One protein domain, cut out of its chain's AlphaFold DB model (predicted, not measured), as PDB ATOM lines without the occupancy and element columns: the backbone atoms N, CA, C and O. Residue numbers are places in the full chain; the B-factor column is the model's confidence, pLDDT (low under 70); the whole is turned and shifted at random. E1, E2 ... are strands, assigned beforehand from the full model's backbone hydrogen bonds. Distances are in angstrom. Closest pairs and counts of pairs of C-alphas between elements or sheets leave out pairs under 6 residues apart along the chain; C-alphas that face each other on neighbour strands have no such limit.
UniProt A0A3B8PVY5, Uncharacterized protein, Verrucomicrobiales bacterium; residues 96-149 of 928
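Overview. This is residues 96 to 149 of the 928 residues of an uncharacterized protein of Verrucomicrobiales bacterium (UniProt A0A3B8PVY5). The domain is one long, twisted ribbon of four antiparallel strands, folded back and forth as successive hairpins, with no named helix over either face of the sheet. The long strands E2 and E3 lie side by side in the middle, the shorter E1 and E4 line its two edges, and the E2-E3 hairpin bends at residue 117 of E2, with its tip at residues 121 to 123 reaching past the paired parts of E1 and E4. The printed part has 54 residues with four named strands, in the order E1, E2, E3, E4 both along the chain and across the sheet, and its class is all strand. The whole is loose, with a radius of gyration of the C-alphas of 12.9 A, and elongated, spanning 38 by 22 by 17 A.

Along the chain. E3, the longest strand, has residues 124 to 136 and measures 31.9 A from first to last C-alpha, from (-20.177, 18.176, 102.827) to (-4.418, -2.450, 121.432). E2 has residues 110 to 120 and measures 25.1 A. E1 has residues 98 to 103, measures 16.6 A and begins at C-alpha 98, (-27.965, 3.735, 112.034). E4 has residues 142 to 147, measures 13.1 A and ends at C-alpha 147, (-11.948, 10.851, 118.530).

Arrangement. The inner strands E2 and E3 form a hairpin, antiparallel at 162 degrees between their directions. The C-alphas of Arg 112 and Glu 132 face each other at 4.2 A, and so do those of Ala 119 and Thr 125 at 4.2 A, beyond the bend of 75 degrees in E2 at residue 117. N 113 and O 131 are within hydrogen-bond range at 2.9 A, as are N 120 and O 124 at 2.8 A. The edge strand E1 forms a hairpin with E2, antiparallel at 146 degrees; C-alphas 101 and 113 face each other at 4.7 A, and N 102 and O 112 are within hydrogen-bond range at 2.8 A. The edge strand E4 forms a hairpin with E3, antiparallel at 166 degrees; C-alphas 133 and 145 face each other at 4.7 A, and N 146 and O 132 are within hydrogen-bond range at 2.8 A. E1 and E4 are apart. The four strands make a meander, each strand the antiparallel neighbour of the one before.

Size, cuts and confidence. The two C-alphas farthest apart are those of Gly 122 and Trp 139, at 39.0 A. The sheet is only just strongly twisted, its C-alphas lying up to 4.1 A off the best plane. The links E2 to E3 and E3 to E4 are tight, and that from E1 to E2 is short. The printed part has no cut; its mean pLDDT is 88.7, and no printed residue is under 70.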
ATOM      1  N   GLY A  96     -34.004   5.973 115.109       89.44
ATOM      2  CA  GLY A  96     -33.806   5.022 114.016       89.44
ATOM      3  C   GLY A  96     -32.556   5.295 113.174       89.44
ATOM      4  O   GLY A  96     -32.353   4.629 112.159       89.44
ATOM      5  N   ASN A  97     -31.700   6.240 113.576       93.06
ATOM      6  CA  ASN A  97     -30.460   6.528 112.866       93.06
ATOM      7  C   ASN A  97     -29.460   5.396 113.086       93.06
ATOM      8  O   ASN A  97     -29.229   4.987 114.222       93.06
ATOM      9  N   VAL A  98     -28.858   4.900 112.004       94.88
ATOM     10  CA  VAL A  98     -27.965   3.735 112.034       94.88
ATOM     11  C   VAL A  98     -26.523   4.165 112.276       94.88
ATOM     12  O   VAL A  98     -25.967   4.964 111.525       94.88
ATOM     13  N   PHE A  99     -25.907   3.553 113.279       95.00
ATOM     14  CA  PHE A  99     -24.485   3.624 113.575       95.00
ATOM     15  C   PHE A  99     -23.851   2.285 113.230       95.00
ATOM     16  O   PHE A  99     -24.448   1.226 113.458       95.00
ATOM     17  N   THR A 100     -22.648   2.321 112.671       95.75
ATOM     18  CA  THR A 100     -21.948   1.122 112.211       95.75
ATOM     19  C   THR A 100     -20.655   0.927 112.976       95.75
ATOM     20  O   THR A 100     -19.951   1.873 113.325       95.75
ATOM     21  N   SER A 101     -20.366  -0.331 113.264       92.56
ATOM     22  CA  SER A 101     -19.192  -0.766 114.002       92.56
ATOM     23  C   SER A 101     -18.324  -1.597 113.077       92.56
ATOM     24  O   SER A 101     -18.778  -2.580 112.490       92.56
ATOM     25  N   GLU A 102     -17.079  -1.174 112.913       92.31
ATOM     26  CA  GLU A 102     -16.085  -1.854 112.096       92.31
ATOM     27  C   GLU A 102     -15.067  -2.549 112.995       92.31
ATOM     28  O   GLU A 102     -14.612  -1.985 113.993       92.31
ATOM     29  N   TYR A 103     -14.673  -3.751 112.587       87.19
ATOM     30  CA  TYR A 103     -13.676  -4.576 113.260       87.19
ATOM     31  C   TYR A 103     -12.461  -4.754 112.364       87.19
ATOM     32  O   TYR A 103     -12.559  -4.709 111.132       87.19
ATOM     33  N   ASP A 104     -11.304  -4.966 112.974       83.31
ATOM     34  CA  ASP A 104     -10.123  -5.360 112.233       83.31
ATOM     35  C   ASP A 104     -10.294  -6.788 111.698       83.31
ATOM     36  O   ASP A 104     -10.632  -7.716 112.431       83.31
ATOM     37  N   ALA A 105     -10.075  -6.966 110.395       77.38
ATOM     38  CA  ALA A 105     -10.315  -8.243 109.728       77.38
ATOM     39  C   ALA A 105      -9.319  -9.341 110.142       77.38
ATOM     40  O   ALA A 105      -9.615 -10.517 109.957       77.38
ATOM     41  N   THR A 106      -8.155  -8.966 110.682       75.62
ATOM     42  CA  THR A 106      -7.075  -9.903 111.022       75.62
ATOM     43  C   THR A 106      -7.149 -10.319 112.484       75.62
ATOM     44  O   THR A 106      -7.094 -11.502 112.797       75.62
ATOM     45  N   SER A 107      -7.271  -9.339 113.378       72.94
ATOM     46  CA  SER A 107      -7.290  -9.548 114.832       72.94
ATOM     47  C   SER A 107      -8.696  -9.747 115.393       72.94
ATOM     48  O   SER A 107      -8.857 -10.267 116.489       72.94
ATOM     49  N   GLY A 108      -9.727  -9.336 114.653       73.31
ATOM     50  CA  GLY A 108     -11.113  -9.401 115.100       73.31
ATOM     51  C   GLY A 108     -11.485  -8.376 116.175       73.31
ATOM     52  O   GLY A 108     -12.642  -8.364 116.601       73.31
ATOM     53  N   THR A 109     -10.544  -7.513 116.575       77.12
ATOM     54  CA  THR A 109     -10.736  -6.463 117.578       77.12
ATOM     55  C   THR A 109     -11.522  -5.279 117.019       77.12
ATOM     56  O   THR A 109     -11.674  -5.099 115.805       77.12
ATOM     57  N   TRP A 110     -12.071  -4.472 117.924       75.88
ATOM     58  CA  TRP A 110     -12.804  -3.256 117.588       75.88
ATOM     59  C   TRP A 110     -11.914  -2.254 116.854       75.88
ATOM     60  O   TRP A 110     -10.834  -1.934 117.329       75.88
ATOM     61  N   LYS A 111     -12.375  -1.718 115.720       87.12
ATOM     62  CA  LYS A 111     -11.597  -0.757 114.926       87.12
ATOM     63  C   LYS A 111     -12.170   0.647 114.989       87.12
ATOM     64  O   LYS A 111     -11.446   1.579 115.313       87.12
ATOM     65  N   ARG A 112     -13.454   0.834 114.678       91.81
ATOM     66  CA  ARG A 112     -14.087   2.164 114.736       91.81
ATOM     67  C   ARG A 112     -15.602   2.120 114.749       91.81
ATOM     68  O   ARG A 112     -16.201   1.185 114.229       91.81
ATOM     69  N   VAL A 113     -16.196   3.183 115.283       92.50
ATOM     70  CA  VAL A 113     -17.637   3.452 115.227       92.50
ATOM     71  C   VAL A 113     -17.877   4.623 114.286       92.50
ATOM     72  O   VAL A 113     -17.245   5.673 114.421       92.50
ATOM     73  N   LYS A 114     -18.809   4.464 113.351       95.06
ATOM     74  CA  LYS A 114     -19.243   5.524 112.442       95.06
ATOM     75  C   LYS A 114     -20.681   5.918 112.722       95.06
ATOM     76  O   LYS A 114     -21.534   5.070 112.991       95.06
ATOM     77  N   GLY A 115     -20.927   7.219 112.650       94.75
ATOM     78  CA  GLY A 115     -22.266   7.777 112.720       94.75
ATOM     79  C   GLY A 115     -22.994   7.720 111.374       94.75
ATOM     80  O   GLY A 115     -22.380   7.455 110.334       94.75
ATOM     81  N   PRO A 116     -24.304   8.008 111.374       94.62
ATOM     82  CA  PRO A 116     -25.052   8.313 110.159       94.62
ATOM     83  C   PRO A 116     -24.451   9.508 109.401       94.62
ATOM     84  O   PRO A 116     -23.669  10.292 109.937       94.62
ATOM     85  N   ALA A 117     -24.837   9.654 108.132       95.06
ATOM     86  CA  ALA A 117     -24.327  10.726 107.290       95.06
ATOM     87  C   ALA A 117     -24.884  12.094 107.724       95.06
ATOM     88  O   ALA A 117     -26.101  12.272 107.794       95.06
ATOM     89  N   VAL A 118     -24.005  13.064 107.984       94.50
ATOM     90  CA  VAL A 118     -24.371  14.422 108.420       94.50
ATOM     91  C   VAL A 118     -23.547  15.487 107.702       94.50
ATOM     92  O   VAL A 118     -22.460  15.213 107.197       94.50
ATOM     93  N   ALA A 119     -24.094  16.701 107.622       95.00
ATOM     94  CA  ALA A 119     -23.438  17.831 106.975       95.00
ATOM     95  C   ALA A 119     -22.376  18.449 107.894       95.00
ATOM     96  O   ALA A 119     -22.715  19.037 108.925       95.00
ATOM     97  N   VAL A 120     -21.121  18.369 107.463       94.19
ATOM     98  CA  VAL A 120     -19.937  18.874 108.159       94.19
ATOM     99  C   VAL A 120     -19.320  20.020 107.359       94.19
ATOM    100  O   VAL A 120     -19.218  19.974 106.127       94.19
ATOM    101  N   GLN A 121     -18.933  21.077 108.066       93.56
ATOM    102  CA  GLN A 121     -18.275  22.249 107.505       93.56
ATOM    103  C   GLN A 121     -17.031  21.815 106.716       93.56
ATOM    104  O   GLN A 121     -16.276  20.939 107.134       93.56
ATOM    105  N   GLY A 122     -16.885  22.354 105.502       90.69
ATOM    106  CA  GLY A 122     -15.740  22.067 104.634       90.69
ATOM    107  C   GLY A 122     -15.669  20.641 104.065       90.69
ATOM    108  O   GLY A 122     -14.792  20.379 103.244       90.69
ATOM    109  N   GLN A 123     -16.573  19.730 104.448       92.25
ATOM    110  CA  GLN A 123     -16.528  18.309 104.062       92.25
ATOM    111  C   GLN A 123     -17.816  17.796 103.401       92.25
ATOM    112  O   GLN A 123     -17.831  16.693 102.857       92.25
ATOM    113  N   GLY A 124     -18.891  18.590 103.391       93.12
ATOM    114  CA  GLY A 124     -20.177  18.176 102.827       93.12
ATOM    115  C   GLY A 124     -20.880  17.144 103.711       93.12
ATOM    116  O   GLY A 124     -20.720  17.152 104.929       93.12
ATOM    117  N   THR A 125     -21.691  16.270 103.116       95.69
ATOM    118  CA  THR A 125     -22.409  15.221 103.856       95.69
ATOM    119  C   THR A 125     -21.565  13.953 103.930       95.69
ATOM    120  O   THR A 125     -21.361  13.295 102.910       95.69
ATOM    121  N   ILE A 126     -21.100  13.594 105.128       94.00
ATOM    122  CA  ILE A 126     -20.194  12.458 105.354       94.00
ATOM    123  C   ILE A 126     -20.664  11.565 106.503       94.00
ATOM    124  O   ILE A 126     -21.347  12.027 107.413       94.00
ATOM    125  N   GLN A 127     -20.263  10.290 106.487       93.50
ATOM    126  CA  GLN A 127     -20.335   9.413 107.663       93.50
ATOM    127  C   GLN A 127     -19.080   9.610 108.507       93.50
ATOM    128  O   GLN A 127     -18.010   9.078 108.194       93.50
ATOM    129  N   GLU A 128     -19.198  10.408 109.561       92.31
ATOM    130  CA  GLU A 128     -18.075  10.694 110.442       92.31
ATOM    131  C   GLU A 128     -17.677   9.456 111.263       92.31
ATOM    132  O   GLU A 128     -18.521   8.709 111.766       92.31
ATOM    133  N   THR A 129     -16.368   9.239 111.413       93.75
ATOM    134  CA  THR A 129     -15.830   8.246 112.351       93.75
ATOM    135  C   THR A 129     -15.789   8.863 113.742       93.75
ATOM    136  O   THR A 129     -14.952   9.721 114.003       93.75
ATOM    137  N   LEU A 130     -16.703   8.435 114.614       92.38
ATOM    138  CA  LEU A 130     -16.929   9.010 115.944       92.38
ATOM    139  C   LEU A 130     -15.774   8.698 116.899       92.38
ATOM    140  O   LEU A 130     -15.295   9.570 117.630       92.38
ATOM    141  N   VAL A 131     -15.320   7.448 116.848       91.88
ATOM    142  CA  VAL A 131     -14.162   6.936 117.577       91.88
ATOM    143  C   VAL A 131     -13.449   5.887 116.728       91.88
ATOM    144  O   VAL A 131     -14.091   5.094 116.035       91.88
ATOM    145  N   GLU A 132     -12.122   5.893 116.773       92.75
ATOM    146  CA  GLU A 132     -11.242   4.939 116.106       92.75
ATOM    147  C   GLU A 132     -10.193   4.412 117.094       92.75
ATOM    148  O   GLU A 132      -9.424   5.178 117.677       92.75
ATOM    149  N   TYR A 133     -10.155   3.095 117.264       88.88
ATOM    150  CA  TYR A 133      -9.194   2.375 118.091       88.88
ATOM    151  C   TYR A 133      -8.018   1.973 117.200       88.88
ATOM    152  O   TYR A 133      -8.108   1.061 116.379       88.88
ATOM    153  N   LEU A 134      -6.916   2.713 117.312       86.31
ATOM    154  CA  LEU A 134      -5.767   2.573 116.415       86.31
ATOM    155  C   LEU A 134      -4.885   1.382 116.793       86.31
ATOM    156  O   LEU A 134      -4.351   0.707 115.917       86.31
ATOM    157  N   THR A 135      -4.708   1.136 118.092       86.62
ATOM    158  CA  THR A 135      -3.854   0.055 118.601       86.62
ATOM    159  C   THR A 135      -4.377  -0.471 119.931       86.62
ATOM    160  O   THR A 135      -4.788   0.329 120.778       86.62
ATOM    161  N   PHE A 136      -4.234  -1.776 120.147       84.25
ATOM    162  CA  PHE A 136      -4.418  -2.450 121.432       84.25
ATOM    163  C   PHE A 136      -3.071  -2.956 121.951       84.25
ATOM    164  O   PHE A 136      -2.096  -3.039 121.198       84.25
ATOM    165  N   ASP A 137      -2.998  -3.265 123.237       80.38
ATOM    166  CA  ASP A 137      -1.877  -4.009 123.795       80.38
ATOM    167  C   ASP A 137      -2.069  -5.532 123.653       80.38
ATOM    168  O   ASP A 137      -3.047  -6.008 123.081       80.38
ATOM    169  N   ALA A 138      -1.124  -6.317 124.178       77.50
ATOM    170  CA  ALA A 138      -1.165  -7.778 124.087       77.50
ATOM    171  C   ALA A 138      -2.303  -8.438 124.900       77.50
ATOM    172  O   ALA A 138      -2.455  -9.656 124.837       77.50
ATOM    173  N   TRP A 139      -3.048  -7.669 125.698       76.31
ATOM    174  CA  TRP A 139      -4.176  -8.114 126.522       76.31
ATOM    175  C   TRP A 139      -5.505  -7.530 126.021       76.31
ATOM    176  O   TRP A 139      -6.462  -7.448 126.790       76.31
ATOM    177  N   ASP A 140      -5.544  -7.085 124.759       76.69
ATOM    178  CA  ASP A 140      -6.698  -6.462 124.107       76.69
ATOM    179  C   ASP A 140      -7.216  -5.207 124.827       76.69
ATOM    180  O   ASP A 140      -8.394  -4.855 124.748       76.69
ATOM    181  N   ARG A 141      -6.330  -4.485 125.522       82.62
ATOM    182  CA  ARG A 141      -6.648  -3.185 126.120       82.62
ATOM    183  C   ARG A 141      -6.310  -2.060 125.159       82.62
ATOM    184  O   ARG A 141      -5.279  -2.076 124.488       82.62
ATOM    185  N   GLU A 142      -7.166  -1.052 125.121       85.19
ATOM    186  CA  GLU A 142      -7.028   0.099 124.234       85.19
ATOM    187  C   GLU A 142      -5.771   0.910 124.547       85.19
ATOM    188  O   GLU A 142      -5.597   1.441 125.642       85.19
ATOM    189  N   LYS A 143      -4.895   1.065 123.557       89.31
ATOM    190  CA  LYS A 143      -3.651   1.820 123.721       89.31
ATOM    191  C   LYS A 143      -3.724   3.198 123.086       89.31
ATOM    192  O   LYS A 143      -3.256   4.171 123.668       89.31
ATOM    193  N   THR A 144      -4.326   3.300 121.907       93.25
ATOM    194  CA  THR A 144      -4.411   4.565 121.174       93.25
ATOM    195  C   THR A 144      -5.809   4.726 120.599       93.25
ATOM    196  O   THR A 144      -6.237   3.900 119.796       93.25
ATOM    197  N   VAL A 145      -6.502   5.794 120.994       91.94
ATOM    198  CA  VAL A 145      -7.896   6.077 120.633       91.94
ATOM    199  C   VAL A 145      -7.985   7.467 120.011       91.94
ATOM    200  O   VAL A 145      -7.562   8.455 120.611       91.94
ATOM    201  N   LYS A 146      -8.527   7.566 118.800       93.38
ATOM    202  CA  LYS A 146      -8.746   8.828 118.092       93.38
ATOM    203  C   LYS A 146     -10.231   9.161 118.080       93.38
ATOM    204  O   LYS A 146     -11.046   8.357 117.643       93.38
ATOM    205  N   TYR A 147     -10.573  10.361 118.532       92.75
ATOM    206  CA  TYR A 147     -11.948  10.851 118.530       92.75
ATOM    207  C   TYR A 147     -12.217  11.744 117.318       92.75
ATOM    208  O   TYR A 147     -11.314  12.435 116.838       92.75
ATOM    209  N   ALA A 148     -13.469  11.765 116.860       90.50
ATOM    210  CA  ALA A 148     -13.934  12.667 115.810       90.50
ATOM    211  C   ALA A 148     -13.538  14.127 116.077       90.50
ATOM    212  O   ALA A 148     -13.598  14.601 117.216       90.50
ATOM    213  N   GLY A 149     -13.138  14.824 115.013       87.38
ATOM    214  CA  GLY A 149     -12.679  16.213 115.049       87.38
ATOM    215  C   GLY A 149     -11.318  16.465 115.688       87.38
ATOM    216  O   GLY A 149     -10.807  17.575 115.585       87.38
TER     217      GLY A 149